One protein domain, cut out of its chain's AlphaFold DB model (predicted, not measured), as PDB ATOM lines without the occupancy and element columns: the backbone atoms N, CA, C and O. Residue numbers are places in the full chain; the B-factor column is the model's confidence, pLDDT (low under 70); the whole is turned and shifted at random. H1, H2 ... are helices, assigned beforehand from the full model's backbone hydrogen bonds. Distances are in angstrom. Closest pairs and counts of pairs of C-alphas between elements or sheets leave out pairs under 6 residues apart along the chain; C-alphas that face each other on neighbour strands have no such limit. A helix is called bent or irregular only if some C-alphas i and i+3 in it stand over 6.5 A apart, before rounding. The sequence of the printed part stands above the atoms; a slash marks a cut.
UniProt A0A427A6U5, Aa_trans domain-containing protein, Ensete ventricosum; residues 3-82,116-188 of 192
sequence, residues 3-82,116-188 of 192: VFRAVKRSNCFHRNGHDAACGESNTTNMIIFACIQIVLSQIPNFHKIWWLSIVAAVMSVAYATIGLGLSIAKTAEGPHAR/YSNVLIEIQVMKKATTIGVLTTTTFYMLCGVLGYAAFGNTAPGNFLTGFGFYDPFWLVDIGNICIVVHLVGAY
ATOM      1  N   VAL A   3      -3.123  41.900  25.393       65.06
ATOM      2  CA  VAL A   3      -1.982  41.922  24.475       65.06
ATOM      3  C   VAL A   3      -0.703  41.390  25.126       65.06
ATOM      4  O   VAL A   3      -0.047  40.518  24.573       65.06
ATOM      5  N   PHE A   4      -0.393  41.810  26.356       70.44
ATOM      6  CA  PHE A   4       0.730  41.245  27.119       70.44
ATOM      7  C   PHE A   4       0.530  39.766  27.452       70.44
ATOM      8  O   PHE A   4       1.483  38.991  27.480       70.44
ATOM      9  N   ARG A   5      -0.724  39.360  27.671       73.19
ATOM     10  CA  ARG A   5      -1.089  37.950  27.795       73.19
ATOM     11  C   ARG A   5      -0.868  37.204  26.478       73.19
ATOM     12  O   ARG A   5      -0.365  36.089  26.525       73.19
ATOM     13  N   ALA A   6      -1.208  37.807  25.338       71.12
ATOM     14  CA  ALA A   6      -0.950  37.226  24.024       71.12
ATOM     15  C   ALA A   6       0.553  37.002  23.795       71.12
ATOM     16  O   ALA A   6       0.923  35.889  23.450       71.12
ATOM     17  N   VAL A   7       1.411  37.979  24.121       73.69
ATOM     18  CA  VAL A   7       2.882  37.849  24.029       73.69
ATOM     19  C   VAL A   7       3.415  36.730  24.932       73.69
ATOM     20  O   VAL A   7       4.172  35.869  24.488       73.69
ATOM     21  N   LYS A   8       3.006  36.687  26.207       75.94
ATOM     22  CA  LYS A   8       3.444  35.620  27.129       75.94
ATOM     23  C   LYS A   8       3.005  34.238  26.656       75.94
ATOM     24  O   LYS A   8       3.781  33.287  26.700       75.94
ATOM     25  N   ARG A   9       1.766  34.133  26.177       74.94
ATOM     26  CA  ARG A   9       1.190  32.875  25.707       74.94
ATOM     27  C   ARG A   9       1.795  32.423  24.372       74.94
ATOM     28  O   ARG A   9       2.084  31.243  24.241       74.94
ATOM     29  N   SER A  10       2.060  33.348  23.450       73.44
ATOM     30  CA  SER A  10       2.810  33.128  22.203       73.44
ATOM     31  C   SER A  10       4.198  32.543  22.493       73.44
ATOM     32  O   SER A  10       4.521  31.445  22.045       73.44
ATOM     33  N   ASN A  11       4.965  33.184  23.383       77.19
ATOM     34  CA  ASN A  11       6.272  32.680  23.815       77.19
ATOM     35  C   ASN A  11       6.196  31.322  24.536       77.19
ATOM     36  O   ASN A  11       7.084  30.485  24.378       77.19
ATOM     37  N   CYS A  12       5.136  31.076  25.313       78.62
ATOM     38  CA  CYS A  12       4.899  29.781  25.951       78.62
ATOM     39  C   CYS A  12       4.667  28.668  24.918       78.62
ATOM     40  O   CYS A  12       5.283  27.610  25.037       78.62
ATOM     41  N   PHE A  13       3.849  28.909  23.888       78.94
ATOM     42  CA  PHE A  13       3.625  27.948  22.802       78.94
ATOM     43  C   PHE A  13       4.879  27.716  21.960       78.94
ATOM     44  O   PHE A  13       5.171  26.575  21.616       78.94
ATOM     45  N   HIS A  14       5.661  28.764  21.695       79.88
ATOM     46  CA  HIS A  14       6.936  28.621  20.997       79.88
ATOM     47  C   HIS A  14       7.917  27.726  21.773       79.88
ATOM     48  O   HIS A  14       8.576  26.864  21.198       79.88
ATOM     49  N   ARG A  15       7.995  27.901  23.098       80.12
ATOM     50  CA  ARG A  15       8.942  27.169  23.949       80.12
ATOM     51  C   ARG A  15       8.496  25.744  24.286       80.12
ATOM     52  O   ARG A  15       9.346  24.870  24.419       80.12
ATOM     53  N   ASN A  16       7.197  25.524  24.469       81.56
ATOM     54  CA  ASN A  16       6.656  24.270  25.002       81.56
ATOM     55  C   ASN A  16       5.851  23.458  23.969       81.56
ATOM     56  O   ASN A  16       5.375  22.373  24.298       81.56
ATOM     57  N   GLY A  17       5.704  23.958  22.737       75.38
ATOM     58  CA  GLY A  17       4.895  23.348  21.681       75.38
ATOM     59  C   GLY A  17       3.430  23.800  21.699       75.38
ATOM     60  O   GLY A  17       2.916  24.290  22.706       75.38
ATOM     61  N   HIS A  18       2.742  23.631  20.564       71.75
ATOM     62  CA  HIS A  18       1.375  24.135  20.347       71.75
ATOM     63  C   HIS A  18       0.306  23.460  21.229       71.75
ATOM     64  O   HIS A  18      -0.737  24.061  21.476       71.75
ATOM     65  N   ASP A  19       0.586  22.269  21.769       72.62
ATOM     66  CA  ASP A  19      -0.336  21.506  22.624       72.62
ATOM     67  C   ASP A  19      -0.171  21.794  24.133       72.62
ATOM     68  O   ASP A  19      -0.832  21.181  24.974       72.62
ATOM     69  N   ALA A  20       0.713  22.722  24.513       73.56
ATOM     70  CA  ALA A  20       0.975  23.030  25.915       73.56
ATOM     71  C   ALA A  20      -0.190  23.786  26.586       73.56
ATOM     72  O   ALA A  20      -0.767  24.726  26.035       73.56
ATOM     73  N   ALA A  21      -0.494  23.443  27.843       72.12
ATOM     74  CA  ALA A  21      -1.491  24.138  28.660       72.12
ATOM     75  C   ALA A  21      -0.972  25.508  29.153       72.12
ATOM     76  O   ALA A  21      -0.671  25.701  30.329       72.12
ATOM     77  N   CYS A  22      -0.857  26.478  28.244       73.62
ATOM     78  CA  CYS A  22      -0.404  27.836  28.549       73.62
ATOM     79  C   CYS A  22      -1.572  28.700  29.069       73.62
ATOM     80  O   CYS A  22      -2.314  29.315  28.292       73.62
ATOM     81  N   GLY A  23      -1.749  28.727  30.394       65.00
ATOM     82  CA  GLY A  23      -2.701  29.586  31.104       65.00
ATOM     83  C   GLY A  23      -2.025  30.840  31.662       65.00
ATOM     84  O   GLY A  23      -1.074  30.742  32.421       65.00
ATOM     85  N   GLU A  24      -2.534  32.024  31.318       66.62
ATOM     86  CA  GLU A  24      -1.945  33.305  31.730       66.62
ATOM     87  C   GLU A  24      -3.017  34.234  32.309       66.62
ATOM     88  O   GLU A  24      -4.048  34.479  31.669       66.62
ATOM     89  N   SER A  25      -2.773  34.756  33.515       64.19
ATOM     90  CA  SER A  25      -3.664  35.704  34.193       64.19
ATOM     91  C   SER A  25      -3.488  37.119  33.640       64.19
ATOM     92  O   SER A  25      -2.375  37.599  33.428       64.19
ATOM     93  N   ASN A  26      -4.605  37.808  33.409       66.12
ATOM     94  CA  ASN A  26      -4.619  39.148  32.820       66.12
ATOM     95  C   ASN A  26      -4.508  40.274  33.860       66.12
ATOM     96  O   ASN A  26      -4.170  41.400  33.499       66.12
ATOM     97  N   THR A  27      -4.789  39.987  35.132       68.88
ATOM     98  CA  THR A  27      -5.057  41.002  36.162       68.88
ATOM     99  C   THR A  27      -3.867  41.932  36.406       68.88
ATOM    100  O   THR A  27      -4.033  43.145  36.459       68.88
ATOM    101  N   THR A  28      -2.645  41.401  36.465       72.69
ATOM    102  CA  THR A  28      -1.437  42.213  36.690       72.69
ATOM    103  C   THR A  28      -1.170  43.193  35.547       72.69
ATOM    104  O   THR A  28      -0.852  44.355  35.788       72.69
ATOM    105  N   ASN A  29      -1.352  42.764  34.294       68.19
ATOM    106  CA  ASN A  29      -1.133  43.625  33.127       68.19
ATOM    107  C   ASN A  29      -2.176  44.751  33.054       68.19
ATOM    108  O   ASN A  29      -1.856  45.865  32.646       68.19
ATOM    109  N   MET A  30      -3.416  44.458  33.464       73.88
ATOM    110  CA  MET A  30      -4.489  45.449  33.571       73.88
ATOM    111  C   MET A  30      -4.138  46.547  34.576       73.88
ATOM    112  O   MET A  30      -4.290  47.725  34.266       73.88
ATOM    113  N   ILE A  31      -3.616  46.159  35.744       79.31
ATOM    114  CA  ILE A  31      -3.202  47.096  36.794       79.31
ATOM    115  C   ILE A  31      -2.049  47.978  36.302       79.31
ATOM    116  O   ILE A  31      -2.129  49.195  36.423       79.31
ATOM    117  N   ILE A  32      -1.017  47.397  35.680       79.44
ATOM    118  CA  ILE A  32       0.130  48.163  35.161       79.44
ATOM    119  C   ILE A  32      -0.314  49.174  34.100       79.44
ATOM    120  O   ILE A  32       0.076  50.339  34.163       79.44
ATOM    121  N   PHE A  33      -1.151  48.752  33.146       77.06
ATOM    122  CA  PHE A  33      -1.688  49.658  32.131       77.06
ATOM    123  C   PHE A  33      -2.478  50.798  32.782       77.06
ATOM    124  O   PHE A  33      -2.219  51.955  32.473       77.06
ATOM    125  N   ALA A  34      -3.363  50.497  33.737       80.44
ATOM    126  CA  ALA A  34      -4.115  51.514  34.468       80.44
ATOM    127  C   ALA A  34      -3.201  52.501  35.218       80.44
ATOM    128  O   ALA A  34      -3.423  53.706  35.143       80.44
ATOM    129  N   CYS A  35      -2.140  52.027  35.879       83.06
ATOM    130  CA  CYS A  35      -1.165  52.889  36.552       83.06
ATOM    131  C   CYS A  35      -0.452  53.836  35.579       83.06
ATOM    132  O   CYS A  35      -0.332  55.025  35.868       83.06
ATOM    133  N   ILE A  36      -0.014  53.334  34.419       79.62
ATOM    134  CA  ILE A  36       0.604  54.164  33.375       79.62
ATOM    135  C   ILE A  36      -0.384  55.240  32.910       79.62
ATOM    136  O   ILE A  36      -0.001  56.403  32.812       79.62
ATOM    137  N   GLN A  37      -1.653  54.878  32.693       77.25
ATOM    138  CA  GLN A  37      -2.675  55.841  32.276       77.25
ATOM    139  C   GLN A  37      -2.944  56.920  33.323       77.25
ATOM    140  O   GLN A  37      -3.071  58.094  32.975       77.25
ATOM    141  N   ILE A  38      -2.965  56.550  34.605       81.31
ATOM    142  CA  ILE A  38      -3.080  57.518  35.697       81.31
ATOM    143  C   ILE A  38      -1.907  58.497  35.638       81.31
ATOM    144  O   ILE A  38      -2.144  59.697  35.618       81.31
ATOM    145  N   VAL A  39      -0.662  58.024  35.532       78.50
ATOM    146  CA  VAL A  39       0.517  58.907  35.474       78.50
ATOM    147  C   VAL A  39       0.482  59.827  34.252       78.50
ATOM    148  O   VAL A  39       0.701  61.028  34.392       78.50
ATOM    149  N   LEU A  40       0.173  59.293  33.067       71.56
ATOM    150  CA  LEU A  40       0.099  60.085  31.835       71.56
ATOM    151  C   LEU A  40      -0.992  61.160  31.900       71.56
ATOM    152  O   LEU A  40      -0.772  62.269  31.420       71.56
ATOM    153  N   SER A  41      -2.118  60.876  32.562       72.50
ATOM    154  CA  SER A  41      -3.184  61.867  32.780       72.50
ATOM    155  C   SER A  41      -2.773  63.055  33.657       72.50
ATOM    156  O   SER A  41      -3.457  64.072  33.644       72.50
ATOM    157  N   GLN A  42      -1.672  62.945  34.412       74.81
ATOM    158  CA  GLN A  42      -1.175  64.021  35.278       74.81
ATOM    159  C   GLN A  42      -0.179  64.960  34.581       74.81
ATOM    160  O   GLN A  42       0.345  65.851  35.242       74.81
ATOM    161  N   ILE A  43       0.145  64.763  33.295       67.50
ATOM    162  CA  ILE A  43       1.116  65.601  32.573       67.50
ATOM    163  C   ILE A  43       0.389  66.811  31.966       67.50
ATOM    164  O   ILE A  43      -0.280  66.655  30.944       67.50
ATOM    165  N   PRO A  44       0.546  68.029  32.520       58.16
ATOM    166  CA  PRO A  44      -0.056  69.211  31.929       58.16
ATOM    167  C   PRO A  44       0.703  69.590  30.650       58.16
ATOM    168  O   PRO A  44       1.938  69.646  30.655       58.16
ATOM    169  N   ASN A  45      -0.050  69.938  29.597       62.25
ATOM    170  CA  ASN A  45       0.384  70.533  28.321       62.25
ATOM    171  C   ASN A  45       0.594  69.568  27.125       62.25
ATOM    172  O   ASN A  45       1.654  68.959  26.943       62.25
ATOM    173  N   PHE A  46      -0.386  69.570  26.210       59.91
ATOM    174  CA  PHE A  46      -0.381  68.856  24.920       59.91
ATOM    175  C   PHE A  46       0.820  69.141  24.032       59.91
ATOM    176  O   PHE A  46       1.269  68.280  23.270       59.91
ATOM    177  N   HIS A  47       1.364  70.352  24.114       62.31
ATOM    178  CA  HIS A  47       2.407  70.756  23.189       62.31
ATOM    179  C   HIS A  47       3.729  70.023  23.446       62.31
ATOM    180  O   HIS A  47       4.557  69.921  22.546       62.31
ATOM    181  N   LYS A  48       3.914  69.433  24.635       63.19
ATOM    182  CA  LYS A  48       5.079  68.594  24.958       63.19
ATOM    183  C   LYS A  48       4.932  67.131  24.518       63.19
ATOM    184  O   LYS A  48       5.918  66.397  24.530       63.19
ATOM    185  N   ILE A  49       3.731  66.712  24.111       68.81
ATOM    186  CA  ILE A  49       3.386  65.307  23.839       68.81
ATOM    187  C   ILE A  49       2.957  65.031  22.388       68.81
ATOM    188  O   ILE A  49       2.559  63.914  22.078       68.81
ATOM    189  N   TRP A  50       3.098  65.991  21.465       76.50
ATOM    190  CA  TRP A  50       2.782  65.807  20.033       76.50
ATOM    191  C   TRP A  50       3.490  64.597  19.393       76.50
ATOM    192  O   TRP A  50       2.941  63.921  18.524       76.50
ATOM    193  N   TRP A  51       4.708  64.293  19.850       81.25
ATOM    194  CA  TRP A  51       5.490  63.156  19.372       81.25
ATOM    195  C   TRP A  51       4.853  61.813  19.760       81.25
ATOM    196  O   TRP A  51       4.978  60.851  19.004       81.25
ATOM    197  N   LEU A  52       4.114  61.745  20.880       82.56
ATOM    198  CA  LEU A  52       3.366  60.544  21.271       82.56
ATOM    199  C   LEU A  52       2.261  60.235  20.264       82.56
ATOM    200  O   LEU A  52       2.051  59.068  19.944       82.56
ATOM    201  N   SER A  53       1.604  61.256  19.710       84.06
ATOM    202  CA  SER A  53       0.575  61.081  18.683       84.06
ATOM    203  C   SER A  53       1.171  60.530  17.381       84.06
ATOM    204  O   SER A  53       0.573  59.661  16.749       84.06
ATOM    205  N   ILE A  54       2.383  60.963  17.007       86.88
ATOM    206  CA  ILE A  54       3.112  60.404  15.854       86.88
ATOM    207  C   ILE A  54       3.496  58.951  16.110       86.88
ATOM    208  O   ILE A  54       3.244  58.097  15.261       86.88
ATOM    209  N   VAL A  55       4.066  58.651  17.279       90.81
ATOM    210  CA  VAL A  55       4.409  57.273  17.655       90.81
ATOM    211  C   VAL A  55       3.160  56.394  17.633       90.81
ATOM    212  O   VAL A  55       3.181  55.329  17.021       90.81
ATOM    213  N   ALA A  56       2.047  56.848  18.210       89.00
ATOM    214  CA  ALA A  56       0.787  56.114  18.202       89.00
ATOM    215  C   ALA A  56       0.269  55.860  16.778       89.00
ATOM    216  O   ALA A  56      -0.188  54.753  16.492       89.00
ATOM    217  N   ALA A  57       0.370  56.842  15.877       89.00
ATOM    218  CA  ALA A  57      -0.023  56.686  14.478       89.00
ATOM    219  C   ALA A  57       0.864  55.672  13.735       89.00
ATOM    220  O   ALA A  57       0.343  54.771  13.077       89.00
ATOM    221  N   VAL A  58       2.191  55.756  13.891       93.12
ATOM    222  CA  VAL A  58       3.143  54.809  13.281       93.12
ATOM    223  C   VAL A  58       2.900  53.389  13.789       93.12
ATOM    224  O   VAL A  58       2.835  52.455  12.992       93.12
ATOM    225  N   MET A  59       2.705  53.219  15.099       94.38
ATOM    226  CA  MET A  59       2.395  51.915  15.688       94.38
ATOM    227  C   MET A  59       1.055  51.364  15.191       94.38
ATOM    228  O   MET A  59       0.944  50.154  14.993       94.38
ATOM    229  N   SER A  60       0.066  52.235  14.940       91.88
ATOM    230  CA  SER A  60      -1.227  51.844  14.370       91.88
ATOM    231  C   SER A  60      -1.099  51.240  12.982       91.88
ATOM    232  O   SER A  60      -1.565  50.127  12.733       91.88
ATOM    233  N   VAL A  61      -0.389  51.947  12.101       92.50
ATOM    234  CA  VAL A  61      -0.104  51.465  10.749       92.50
ATOM    235  C   VAL A  61       0.700  50.167  10.813       92.50
ATOM    236  O   VAL A  61       0.350  49.207  10.135       92.50
ATOM    237  N   ALA A  62       1.717  50.091  11.676       94.19
ATOM    238  CA  ALA A  62       2.557  48.905  11.812       94.19
ATOM    239  C   ALA A  62       1.758  47.651  12.203       94.19
ATOM    240  O   ALA A  62       1.831  46.647  11.490       94.19
ATOM    241  N   TYR A  63       0.961  47.686  13.284       91.88
ATOM    242  CA  TYR A  63       0.201  46.492  13.682       91.88
ATOM    243  C   TYR A  63      -0.870  46.122  12.650       91.88
ATOM    244  O   TYR A  63      -1.131  44.935  12.450       91.88
ATOM    245  N   ALA A  64      -1.481  47.109  11.984       92.00
ATOM    246  CA  ALA A  64      -2.485  46.854  10.959       92.00
ATOM    247  C   ALA A  64      -1.851  46.170   9.741       92.00
ATOM    248  O   ALA A  64      -2.330  45.126   9.309       92.00
ATOM    249  N   THR A  65      -0.725  46.687   9.239       93.25
ATOM    250  CA  THR A  65       0.017  46.081   8.124       93.25
ATOM    251  C   THR A  65       0.505  44.671   8.456       93.25
ATOM    252  O   THR A  65       0.376  43.784   7.614       93.25
ATOM    253  N   ILE A  66       1.000  44.430   9.676       92.81
ATOM    254  CA  ILE A  66       1.381  43.082  10.132       92.81
ATOM    255  C   ILE A  66       0.172  42.138  10.088       92.81
ATOM    256  O   ILE A  66       0.251  41.056   9.511       92.81
ATOM    257  N   GLY A  67      -0.964  42.562  10.648       90.25
ATOM    258  CA  GLY A  67      -2.198  41.778  10.641       90.25
ATOM    259  C   GLY A  67      -2.707  41.455   9.233       90.25
ATOM    260  O   GLY A  67      -3.120  40.324   8.970       90.25
ATOM    261  N   LEU A  68      -2.630  42.423   8.316       92.38
ATOM    262  CA  LEU A  68      -2.985  42.234   6.909       92.38
ATOM    263  C   LEU A  68      -2.047  41.247   6.216       92.38
ATOM    264  O   LEU A  68      -2.524  40.319   5.572       92.38
ATOM    265  N   GLY A  69      -0.732  41.409   6.378       91.81
ATOM    266  CA  GLY A  69       0.264  40.520   5.777       91.81
ATOM    267  C   GLY A  69       0.093  39.071   6.230       91.81
ATOM    268  O   GLY A  69       0.052  38.170   5.395       91.81
ATOM    269  N   LEU A  70      -0.107  38.859   7.535       90.50
ATOM    270  CA  LEU A  70      -0.389  37.536   8.097       90.50
ATOM    271  C   LEU A  70      -1.697  36.944   7.550       90.50
ATOM    272  O   LEU A  70      -1.742  35.764   7.209       90.50
ATOM    273  N   SER A  71      -2.746  37.762   7.404       89.88
ATOM    274  CA  SER A  71      -4.026  37.319   6.831       89.88
ATOM    275  C   SER A  71      -3.886  36.903   5.368       89.88
ATOM    276  O   SER A  71      -4.373  35.843   4.991       89.88
ATOM    277  N   ILE A  72      -3.164  37.687   4.562       91.06
ATOM    278  CA  ILE A  72      -2.895  37.371   3.152       91.06
ATOM    279  C   ILE A  72      -2.090  36.076   3.032       91.06
ATOM    280  O   ILE A  72      -2.473  35.200   2.260       91.06
ATOM    281  N   ALA A  73      -1.015  35.933   3.815       89.06
ATOM    282  CA  ALA A  73      -0.199  34.719   3.829       89.06
ATOM    283  C   ALA A  73      -1.048  33.488   4.178       89.06
ATOM    284  O   ALA A  73      -1.054  32.503   3.445       89.06
ATOM    285  N   LYS A  74      -1.877  33.584   5.224       86.56
ATOM    286  CA  LYS A  74      -2.760  32.491   5.637       86.56
ATOM    287  C   LYS A  74      -3.804  32.123   4.587       86.56
ATOM    288  O   LYS A  74      -4.084  30.940   4.409       86.56
ATOM    289  N   THR A  75      -4.376  33.108   3.897       87.62
ATOM    290  CA  THR A  75      -5.303  32.862   2.784       87.62
ATOM    291  C   THR A  75      -4.605  32.204   1.589       87.62
ATOM    292  O   THR A  75      -5.254  31.451   0.865       87.62
ATOM    293  N   ALA A  76      -3.308  32.451   1.388       86.88
ATOM    294  CA  ALA A  76      -2.523  31.881   0.292       86.88
ATOM    295  C   ALA A  76      -1.973  30.466   0.576       86.88
ATOM    296  O   ALA A  76      -1.780  29.695  -0.360       86.88
ATOM    297  N   GLU A  77      -1.715  30.117   1.839       79.81
ATOM    298  CA  GLU A  77      -0.985  28.894   2.223       79.81
ATOM    299  C   GLU A  77      -1.856  27.643   2.458       79.81
ATOM    300  O   GLU A  77      -1.311  26.552   2.627       79.81
ATOM    301  N   GLY A  78      -3.190  27.743   2.500       67.50
ATOM    302  CA  GLY A  78      -4.024  26.632   2.979       67.50
ATOM    303  C   GLY A  78      -5.403  26.472   2.337       67.50
ATOM    304  O   GLY A  78      -5.823  27.290   1.518       67.50
ATOM    305  N   PRO A  79      -6.135  25.406   2.721       70.06
ATOM    306  CA  PRO A  79      -7.524  25.229   2.320       70.06
ATOM    307  C   PRO A  79      -8.353  26.429   2.778       70.06
ATOM    308  O   PRO A  79      -8.206  26.909   3.904       70.06
ATOM    309  N   HIS A  80      -9.227  26.908   1.895       76.00
ATOM    310  CA  HIS A  80     -10.041  28.084   2.169       76.00
ATOM    311  C   HIS A  80     -10.879  27.893   3.436       76.00
ATOM    312  O   HIS A  80     -11.581  26.889   3.597       76.00
ATOM    313  N   ALA A  81     -10.810  28.876   4.336       81.62
ATOM    314  CA  ALA A  81     -11.656  28.901   5.515       81.62
ATOM    315  C   ALA A  81     -13.136  28.903   5.101       81.62
ATOM    316  O   ALA A  81     -13.510  29.429   4.052       81.62
ATOM    317  N   ARG A  82     -14.008  28.320   5.933       81.56
ATOM    318  CA  ARG A  82     -15.452  28.317   5.658       81.56
ATOM    319  C   ARG A  82     -15.997  29.736   5.771       81.56
ATOM    320  O   ARG A  82     -16.221  30.224   6.876       81.56
ATOM    321  N   TYR A 116     -15.304  58.677  17.775       74.81
ATOM    322  CA  TYR A 116     -14.558  59.933  17.617       74.81
ATOM    323  C   TYR A 116     -15.227  60.946  16.667       74.81
ATOM    324  O   TYR A 116     -14.807  62.100  16.601       74.81
ATOM    325  N   SER A 117     -16.272  60.540  15.937       69.88
ATOM    326  CA  SER A 117     -16.993  61.380  14.967       69.88
ATOM    327  C   SER A 117     -17.574  62.666  15.568       69.88
ATOM    328  O   SER A 117     -17.545  63.698  14.901       69.88
ATOM    329  N   ASN A 118     -18.008  62.649  16.832       66.50
ATOM    330  CA  ASN A 118     -18.482  63.852  17.531       66.50
ATOM    331  C   ASN A 118     -17.379  64.914  17.666       66.50
ATOM    332  O   ASN A 118     -17.622  66.092  17.428       66.50
ATOM    333  N   VAL A 119     -16.144  64.488  17.948       66.50
ATOM    334  CA  VAL A 119     -14.978  65.380  18.069       66.50
ATOM    335  C   VAL A 119     -14.591  65.967  16.705       66.50
ATOM    336  O   VAL A 119     -14.152  67.110  16.612       66.50
ATOM    337  N   LEU A 120     -14.803  65.230  15.607       63.62
ATOM    338  CA  LEU A 120     -14.510  65.728  14.256       63.62
ATOM    339  C   LEU A 120     -15.371  66.934  13.856       63.62
ATOM    340  O   LEU A 120     -14.919  67.760  13.060       63.62
ATOM    341  N   ILE A 121     -16.597  67.029  14.382       64.38
ATOM    342  CA  ILE A 121     -17.524  68.133  14.100       64.38
ATOM    343  C   ILE A 121     -17.025  69.440  14.730       64.38
ATOM    344  O   ILE A 121     -17.294  70.511  14.186       64.38
ATOM    345  N   GLU A 122     -16.266  69.363  15.824       64.56
ATOM    346  CA  GLU A 122     -15.714  70.521  16.536       64.56
ATOM    347  C   GLU A 122     -14.446  71.072  15.854       64.56
ATOM    348  O   GLU A 122     -14.202  72.279  15.854       64.56
ATOM    349  N   ILE A 123     -13.668  70.224  15.169       62.22
ATOM    350  CA  ILE A 123     -12.397  70.598  14.514       62.22
ATOM    351  C   ILE A 123     -12.635  70.996  13.041       62.22
ATOM    352  O   ILE A 123     -11.999  70.499  12.105       62.22
ATOM    353  N   GLN A 124     -13.563  71.929  12.797       57.91
ATOM    354  CA  GLN A 124     -13.955  72.333  11.432       57.91
ATOM    355  C   GLN A 124     -12.856  73.060  10.641       57.91
ATOM    356  O   GLN A 124     -12.985  73.241   9.428       57.91
ATOM    357  N   VAL A 125     -11.764  73.449  11.301       67.81
ATOM    358  CA  VAL A 125     -10.639  74.192  10.710       67.81
ATOM    359  C   VAL A 125      -9.701  73.274   9.899       67.81
ATOM    360  O   VAL A 125      -8.998  73.749   9.012       67.81
ATOM    361  N   MET A 126      -9.732  71.947  10.113       75.31
ATOM    362  CA  MET A 126      -8.819  70.979   9.467       75.31
ATOM    363  C   MET A 126      -9.521  69.902   8.619       75.31
ATOM    364  O   MET A 126      -9.080  68.753   8.570       75.31
ATOM    365  N   LYS A 127     -10.584  70.263   7.885       76.88
ATOM    366  CA  LYS A 127     -11.398  69.315   7.088       76.88
ATOM    367  C   LYS A 127     -10.576  68.344   6.233       76.88
ATOM    368  O   LYS A 127     -10.846  67.153   6.255       76.88
ATOM    369  N   LYS A 128      -9.542  68.823   5.531       80.75
ATOM    370  CA  LYS A 128      -8.704  67.973   4.665       80.75
ATOM    371  C   LYS A 128      -7.957  66.887   5.450       80.75
ATOM    372  O   LYS A 128      -7.959  65.734   5.030       80.75
ATOM    373  N   ALA A 129      -7.343  67.244   6.578       80.88
ATOM    374  CA  ALA A 129      -6.626  66.289   7.422       80.88
ATOM    375  C   ALA A 129      -7.595  65.278   8.048       80.88
ATOM    376  O   ALA A 129      -7.343  64.076   8.002       80.88
ATOM    377  N   THR A 130      -8.747  65.753   8.529       82.88
ATOM    378  CA  THR A 130      -9.820  64.904   9.054       82.88
ATOM    379  C   THR A 130     -10.337  63.917   8.008       82.88
ATOM    380  O   THR A 130     -10.437  62.727   8.293       82.88
ATOM    381  N   THR A 131     -10.617  64.366   6.782       83.81
ATOM    382  CA  THR A 131     -11.077  63.490   5.694       83.81
ATOM    383  C   THR A 131     -10.045  62.417   5.359       83.81
ATOM    384  O   THR A 131     -10.412  61.253   5.230       83.81
ATOM    385  N   ILE A 132      -8.761  62.778   5.253       87.12
ATOM    386  CA  ILE A 132      -7.688  61.808   4.988       87.12
ATOM    387  C   ILE A 132      -7.583  60.798   6.136       87.12
ATOM    388  O   ILE A 132      -7.471  59.600   5.878       87.12
ATOM    389  N   GLY A 133      -7.663  61.261   7.387       86.25
ATOM    390  CA  GLY A 133      -7.643  60.401   8.568       86.25
ATOM    391  C   GLY A 133      -8.786  59.389   8.559       86.25
ATOM    392  O   GLY A 133      -8.534  58.191   8.649       86.25
ATOM    393  N   VAL A 134     -10.024  59.855   8.362       86.12
ATOM    394  CA  VAL A 134     -11.221  58.998   8.301       86.12
ATOM    395  C   VAL A 134     -11.151  58.013   7.137       86.12
ATOM    396  O   VAL A 134     -11.471  56.840   7.311       86.12
ATOM    397  N   LEU A 135     -10.721  58.462   5.955       89.62
ATOM    398  CA  LEU A 135     -10.573  57.581   4.798       89.62
ATOM    399  C   LEU A 135      -9.550  56.481   5.091       89.62
ATOM    400  O   LEU A 135      -9.829  55.307   4.871       89.62
ATOM    401  N   THR A 136      -8.401  56.856   5.655       89.25
ATOM    402  CA  THR A 136      -7.327  55.917   5.991       89.25
ATOM    403  C   THR A 136      -7.797  54.878   7.010       89.25
ATOM    404  O   THR A 136      -7.649  53.681   6.763       89.25
ATOM    405  N   THR A 137      -8.410  55.295   8.125       89.00
ATOM    406  CA  THR A 137      -8.909  54.358   9.149       89.00
ATOM    407  C   THR A 137      -9.993  53.439   8.596       89.00
ATOM    408  O   THR A 137      -9.931  52.230   8.808       89.00
ATOM    409  N   THR A 138     -10.929  53.979   7.811       90.19
ATOM    410  CA  THR A 138     -11.991  53.197   7.160       90.19
ATOM    411  C   THR A 138     -11.406  52.134   6.233       90.19
ATOM    412  O   THR A 138     -11.807  50.973   6.298       90.19
ATOM    413  N   THR A 139     -10.424  52.494   5.400       91.94
ATOM    414  CA  THR A 139      -9.754  51.544   4.503       91.94
ATOM    415  C   THR A 139      -9.062  50.432   5.286       91.94
ATOM    416  O   THR A 139      -9.260  49.262   4.964       91.94
ATOM    417  N   PHE A 140      -8.304  50.757   6.338       90.62
ATOM    418  CA  PHE A 140      -7.653  49.738   7.165       90.62
ATOM    419  C   PHE A 140      -8.659  48.827   7.877       90.62
ATOM    420  O   PHE A 140      -8.471  47.613   7.873       90.62
ATOM    421  N   TYR A 141      -9.744  49.369   8.436       90.19
ATOM    422  CA  TYR A 141     -10.787  48.563   9.078       90.19
ATOM    423  C   TYR A 141     -11.459  47.606   8.096       90.19
ATOM    424  O   TYR A 141     -11.606  46.423   8.403       90.19
ATOM    425  N   MET A 142     -11.796  48.083   6.895       91.75
ATOM    426  CA  MET A 142     -12.377  47.242   5.849       91.75
ATOM    427  C   MET A 142     -11.408  46.146   5.400       91.75
ATOM    428  O   MET A 142     -11.803  44.985   5.315       91.75
ATOM    429  N   LEU A 143     -10.135  46.483   5.164       92.56
ATOM    430  CA  LEU A 143      -9.117  45.504   4.778       92.56
ATOM    431  C   LEU A 143      -8.912  44.443   5.865       92.56
ATOM    432  O   LEU A 143      -8.932  43.254   5.556       92.56
ATOM    433  N   CYS A 144      -8.774  44.849   7.130       90.06
ATOM    434  CA  CYS A 144      -8.607  43.927   8.256       90.06
ATOM    435  C   CYS A 144      -9.828  43.018   8.432       90.06
ATOM    436  O   CYS A 144      -9.666  41.829   8.695       90.06
ATOM    437  N   GLY A 145     -11.040  43.555   8.261       89.44
ATOM    438  CA  GLY A 145     -12.277  42.779   8.335       89.44
ATOM    439  C   GLY A 145     -12.393  41.752   7.208       89.44
ATOM    440  O   GLY A 145     -12.625  40.575   7.472       89.44
ATOM    441  N   VAL A 146     -12.181  42.172   5.957       90.94
ATOM    442  CA  VAL A 146     -12.312  41.299   4.779       90.94
ATOM    443  C   VAL A 146     -11.216  40.240   4.747       90.94
ATOM    444  O   VAL A 146     -11.522  39.059   4.607       90.94
ATOM    445  N   LEU A 147      -9.949  40.633   4.899       91.50
ATOM    446  CA  LEU A 147      -8.829  39.691   4.838       91.50
ATOM    447  C   LEU A 147      -8.771  38.803   6.081       91.50
ATOM    448  O   LEU A 147      -8.512  37.610   5.953       91.50
ATOM    449  N   GLY A 148      -9.099  39.331   7.262       89.56
ATOM    450  CA  GLY A 148      -9.244  38.515   8.468       89.56
ATOM    451  C   GLY A 148     -10.356  37.472   8.319       89.56
ATOM    452  O   GLY A 148     -10.165  36.303   8.653       89.56
ATOM    453  N   TYR A 149     -11.502  37.850   7.745       89.44
ATOM    454  CA  TYR A 149     -12.575  36.897   7.459       89.44
ATOM    455  C   TYR A 149     -12.205  35.905   6.350       89.44
ATOM    456  O   TYR A 149     -12.561  34.736   6.443       89.44
ATOM    457  N   ALA A 150     -11.444  36.312   5.334       89.88
ATOM    458  CA  ALA A 150     -10.933  35.393   4.318       89.88
ATOM    459  C   ALA A 150      -9.931  34.377   4.901       89.88
ATOM    460  O   ALA A 150      -9.908  33.220   4.482       89.88
ATOM    461  N   ALA A 151      -9.122  34.787   5.880       88.69
ATOM    462  CA  ALA A 151      -8.137  33.932   6.536       88.69
ATOM    463  C   ALA A 151      -8.764  32.935   7.527       88.69
ATOM    464  O   ALA A 151      -8.300  31.799   7.625       88.69
ATOM    465  N   PHE A 152      -9.816  33.337   8.254       86.88
ATOM    466  CA  PHE A 152     -10.369  32.557   9.374       86.88
ATOM    467  C   PHE A 152     -11.837  32.139   9.230       86.88
ATOM    468  O   PHE A 152     -12.320  31.307  10.004       86.88
ATOM    469  N   GLY A 153     -12.565  32.694   8.265       88.06
ATOM    470  CA  GLY A 153     -13.967  32.392   7.992       88.06
ATOM    471  C   GLY A 153     -14.871  32.539   9.214       88.06
ATOM    472  O   GLY A 153     -14.709  33.429  10.050       88.06
ATOM    473  N   ASN A 154     -15.817  31.616   9.353       85.94
ATOM    474  CA  ASN A 154     -16.766  31.546  10.469       85.94
ATOM    475  C   ASN A 154     -16.104  31.414  11.857       85.94
ATOM    476  O   ASN A 154     -16.741  31.695  12.874       85.94
ATOM    477  N   THR A 155     -14.829  31.021  11.898       82.81
ATOM    478  CA  THR A 155     -14.028  30.903  13.123       82.81
ATOM    479  C   THR A 155     -13.168  32.136  13.410       82.81
ATOM    480  O   THR A 155     -12.330  32.095  14.307       82.81
ATOM    481  N   ALA A 156     -13.370  33.240  12.678       85.06
ATOM    482  CA  ALA A 156     -12.636  34.482  12.890       85.06
ATOM    483  C   ALA A 156     -12.739  34.967  14.352       85.06
ATOM    484  O   ALA A 156     -13.847  35.209  14.845       85.06
ATOM    485  N   PRO A 157     -11.604  35.122  15.056       80.69
ATOM    486  CA  PRO A 157     -11.591  35.691  16.397       80.69
ATOM    487  C   PRO A 157     -11.835  37.207  16.337       80.69
ATOM    488  O   PRO A 157     -11.414  37.872  15.392       80.69
ATOM    489  N   GLY A 158     -12.443  37.781  17.382       75.62
ATOM    490  CA  GLY A 158     -12.729  39.228  17.446       75.62
ATOM    491  C   GLY A 158     -11.484  40.126  17.387       75.62
ATOM    492  O   GLY A 158     -11.552  41.276  16.971       75.62
ATOM    493  N   ASN A 159     -10.315  39.594  17.748       77.69
ATOM    494  CA  ASN A 159      -9.026  40.211  17.459       77.69
ATOM    495  C   ASN A 159      -8.059  39.099  17.060       77.69
ATOM    496  O   ASN A 159      -7.664  38.307  17.902       77.69
ATOM    497  N   PHE A 160      -7.676  39.011  15.793       73.50
ATOM    498  CA  PHE A 160      -6.879  37.882  15.302       73.50
ATOM    499  C   PHE A 160      -5.395  37.920  15.692       73.50
ATOM    500  O   PHE A 160      -4.769  36.864  15.730       73.50
ATOM    501  N   LEU A 161      -4.850  39.082  16.076       73.44
ATOM    502  CA  LEU A 161      -3.477  39.200  16.596       73.44
ATOM    503  C   LEU A 161      -3.355  38.785  18.074       73.44
ATOM    504  O   LEU A 161      -2.313  38.286  18.491       73.44
ATOM    505  N   THR A 162      -4.412  38.971  18.875       63.75
ATOM    506  CA  THR A 162      -4.431  38.626  20.318       63.75
ATOM    507  C   THR A 162      -5.279  37.401  20.652       63.75
ATOM    508  O   THR A 162      -5.085  36.769  21.687       63.75
ATOM    509  N   GLY A 163      -6.230  37.068  19.786       58.97
ATOM    510  CA  GLY A 163      -7.131  35.921  19.857       58.97
ATOM    511  C   GLY A 163      -6.561  34.678  19.189       58.97
ATOM    512  O   GLY A 163      -7.313  33.746  18.929       58.97
ATOM    513  N   PHE A 164      -5.246  34.668  18.939       62.03
ATOM    514  CA  PHE A 164      -4.496  33.524  18.431       62.03
ATOM    515  C   PHE A 164      -4.977  33.032  17.057       62.03
ATOM    516  O   PHE A 164      -5.055  31.833  16.806       62.03
ATOM    517  N   GLY A 165      -5.309  33.960  16.153       59.12
ATOM    518  CA  GLY A 165      -5.503  33.617  14.742       59.12
ATOM    519  C   GLY A 165      -4.178  33.217  14.081       59.12
ATOM    520  O   GLY A 165      -4.132  32.311  13.255       59.12
ATOM    521  N   PHE A 166      -3.076  33.844  14.498       68.94
ATOM    522  CA  PHE A 166      -1.731  33.551  14.011       68.94
ATOM    523  C   PHE A 166      -0.842  33.094  15.168       68.94
ATOM    524  O   PHE A 166      -0.795  33.754  16.206       68.94
ATOM    525  N   TYR A 167      -0.156  31.966  14.978       65.81
ATOM    526  CA  TYR A 167       0.830  31.421  15.923       65.81
ATOM    527  C   TYR A 167       2.253  31.562  15.384       65.81
ATOM    528  O   TYR A 167       3.180  31.792  16.153       65.81
ATOM    529  N   ASP A 168       2.397  31.526  14.056       67.50
ATOM    530  CA  ASP A 168       3.668  31.653  13.369       67.50
ATOM    531  C   ASP A 168       3.644  32.759  12.301       67.50
ATOM    532  O   ASP A 168       2.622  32.948  11.633       67.50
ATOM    533  N   PRO A 169       4.773  33.471  12.117       82.38
ATOM    534  CA  PRO A 169       5.939  33.452  12.999       82.38
ATOM    535  C   PRO A 169       5.684  34.242  14.303       82.38
ATOM    536  O   PRO A 169       5.304  35.416  14.266       82.38
ATOM    537  N   PHE A 170       5.940  33.616  15.459       79.50
ATOM    538  CA  PHE A 170       5.626  34.160  16.795       79.50
ATOM    539  C   PHE A 170       6.215  35.558  17.058       79.50
ATOM    540  O   PHE A 170       5.550  36.420  17.630       79.50
ATOM    541  N   TRP A 171       7.438  35.823  16.588       84.00
ATOM    542  CA  TRP A 171       8.112  37.110  16.785       84.00
ATOM    543  C   TRP A 171       7.364  38.265  16.107       84.00
ATOM    544  O   TRP A 171       7.310  39.372  16.641       84.00
ATOM    545  N   LEU A 172       6.756  38.015  14.944       87.06
ATOM    546  CA  LEU A 172       6.027  39.033  14.192       87.06
ATOM    547  C   LEU A 172       4.679  39.331  14.858       87.06
ATOM    548  O   LEU A 172       4.269  40.490  14.948       87.06
ATOM    549  N   VAL A 173       4.033  38.289  15.388       85.19
ATOM    550  CA  VAL A 173       2.828  38.406  16.218       85.19
ATOM    551  C   VAL A 173       3.131  39.199  17.491       85.19
ATOM    552  O   VAL A 173       2.362  40.089  17.858       85.19
ATOM    553  N   ASP A 174       4.269  38.947  18.139       84.94
ATOM    554  CA  ASP A 174       4.696  39.672  19.337       84.94
ATOM    555  C   ASP A 174       4.969  41.156  19.049       84.94
ATOM    556  O   ASP A 174       4.492  42.014  19.795       84.94
ATOM    557  N   ILE A 175       5.648  41.481  17.942       89.94
ATOM    558  CA  ILE A 175       5.851  42.874  17.506       89.94
ATOM    559  C   ILE A 175       4.508  43.567  17.269       89.94
ATOM    560  O   ILE A 175       4.280  44.653  17.804       89.94
ATOM    561  N   GLY A 176       3.595  42.935  16.521       89.38
ATOM    562  CA  GLY A 176       2.266  43.496  16.265       89.38
ATOM    563  C   GLY A 176       1.499  43.770  17.560       89.38
ATOM    564  O   GLY A 176       0.900  44.832  17.730       89.38
ATOM    565  N   ASN A 177       1.588  42.854  18.521       87.19
ATOM    566  CA  ASN A 177       1.016  43.025  19.849       87.19
ATOM    567  C   ASN A 177       1.668  44.194  20.613       87.19
ATOM    568  O   ASN A 177       0.963  45.063  21.127       87.19
ATOM    569  N   ILE A 178       2.995  44.306  20.643       88.50
ATOM    570  CA  ILE A 178       3.677  45.444  21.282       88.50
ATOM    571  C   ILE A 178       3.242  46.778  20.651       88.50
ATOM    572  O   ILE A 178       2.921  47.719  21.381       88.50
ATOM    573  N   CYS A 179       3.131  46.848  19.322       91.38
ATOM    574  CA  CYS A 179       2.619  48.024  18.617       91.38
ATOM    575  C   CYS A 179       1.204  48.415  19.086       91.38
ATOM    576  O   CYS A 179       0.949  49.596  19.326       91.38
ATOM    577  N   ILE A 180       0.299  47.447  19.299       88.88
ATOM    578  CA  ILE A 180      -1.042  47.715  19.854       88.88
ATOM    579  C   ILE A 180      -0.938  48.353  21.246       88.88
ATOM    580  O   ILE A 180      -1.655  49.310  21.531       88.88
ATOM    581  N   VAL A 181      -0.057  47.855  22.123       85.44
ATOM    582  CA  VAL A 181       0.119  48.449  23.462       85.44
ATOM    583  C   VAL A 181       0.569  49.898  23.351       85.44
ATOM    584  O   VAL A 181      -0.050  50.768  23.960       85.44
ATOM    585  N   VAL A 182       1.622  50.163  22.577       87.00
ATOM    586  CA  VAL A 182       2.184  51.514  22.445       87.00
ATOM    587  C   VAL A 182       1.157  52.473  21.842       87.00
ATOM    588  O   VAL A 182       1.000  53.587  22.340       87.00
ATOM    589  N   HIS A 183       0.399  52.029  20.835       88.56
ATOM    590  CA  HIS A 183      -0.706  52.796  20.264       88.56
ATOM    591  C   HIS A 183      -1.763  53.167  21.319       88.56
ATOM    592  O   HIS A 183      -2.128  54.335  21.440       88.56
ATOM    593  N   LEU A 184      -2.212  52.198  22.127       84.00
ATOM    594  CA  LEU A 184      -3.216  52.423  23.175       84.00
ATOM    595  C   LEU A 184      -2.715  53.334  24.306       84.00
ATOM    596  O   LEU A 184      -3.504  54.079  24.883       84.00
ATOM    597  N   VAL A 185      -1.423  53.276  24.636       80.31
ATOM    598  CA  VAL A 185      -0.806  54.193  25.606       80.31
ATOM    599  C   VAL A 185      -0.785  55.616  25.047       80.31
ATOM    600  O   VAL A 185      -1.204  56.545  25.730       80.31
ATOM    601  N   GLY A 186      -0.367  55.790  23.791       75.38
ATOM    602  CA  GLY A 186      -0.320  57.105  23.149       75.38
ATOM    603  C   GLY A 186      -1.694  57.738  22.890       75.38
ATOM    604  O   GLY A 186      -1.771  58.951  22.740       75.38
ATOM    605  N   ALA A 187      -2.772  56.946  22.874       71.31
ATOM    606  CA  ALA A 187      -4.143  57.435  22.707       71.31
ATOM    607  C   ALA A 187      -4.726  58.110  23.965       71.31
ATOM    608  O   ALA A 187      -5.731  58.812  23.871       71.31
ATOM    609  N   TYR A 188      -4.117  57.921  25.140       66.81
ATOM    610  CA  TYR A 188      -4.599  58.479  26.405       66.81
ATOM    611  C   TYR A 188      -3.919  59.824  26.703       66.81
ATOM    612  O   TYR A 188      -3.110  59.980  27.616       66.81
TER     613      TYR A 188
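Overview. This is residues 3 to 82 and 116 to 188 of the 192 residues of the protein "Aa_trans domain-containing protein" of Ensete ventricosum (UniProt A0A427A6U5). The helices form a loose row, with H6 in the middle between H3 and H1; the long helices H3 and H5 make a narrow V, joined where residues 64 to 75 of H3 meet residues 140 to 151 of H5. H2 follows at the other side of the row, short H4 folds back beside the beginning of H5, and residues 42 to 48 and 122 to 129 stick out. The printed part has 153 residues with six named helices, H1 to H6 in that order, and no named strand; the class is all helix. It is only just compact, close to loose, with a radius of gyration of the C-alphas of 17.8 A, and only just elongated, spanning 52 by 34 by 21 A.

Along the chain. H1, residues 3 to 16, begins at C-alpha 3 at (-1.982, 41.922, 24.475) and is 19.7 A long from first to last C-alpha. H2, residues 27 to 41, measures 21.2 A. H3, residues 50 to 77, measures 41.2 A and ends at C-alpha 77 at (-0.985, 28.894, 2.223). H4 is residues 117 to 122. H5, residues 124 to 155, measures 41.5 A; it has a kink of 60 degrees near residue 149 and is irregular, with C-alphas 151 and 154 9.8 A apart. H6, residues 170 to 186, measures 24.5 A and ends at C-alpha 186 at (-0.320, 57.105, 23.149).

Arrangement. H6 is the hub, touching three helices. H3 touches it at a shallow tilt of 31 degrees, opposite ways; the closest C-alphas, of Ala 56 and His 183, are 4.2 A apart. H1 touches H6 at a shallow tilt of 15 degrees, opposite ways, with C-alphas of Val 7 and Asp 174 closest at 5.4 A. H2, with residues 33 to 37 alone, only just touches residue 185 of H6, with 3 pairs of C-alphas within 8 A, the closest Gln 37 and Val 185 at 7.1 A. H3 and H5 touch at a shallow tilt of 29 degrees, the same way, closest at C-alphas of Thr 75 and Ala 151, 4.8 A. H4 is close to but not clearly touching H5; the closest C-alphas, of Leu 120 and Thr 130, are 7.1 A apart. H5 and H6 are apart. Every O i to N i+4 pair is within hydrogen-bond range in H1, H2, H3 and H6, against 24 of 28 in H5 and 0 of 2 in H4, where 3 of 3 O i to N i+3 pairs are.

Size, cuts and confidence. The farthest C-alphas, of Asp 19 and Val 125, are 55.0 A apart. Residues 83 to 115 are not printed; C-alphas 82 and 116 are 33.8 A apart across this cut. The link from H5 to H6, residues 156 to 169, is long. Mean pLDDT of the printed part is 79.4; among the residues under 70 are 43 to 49, 117 to 125 and 162 to 168.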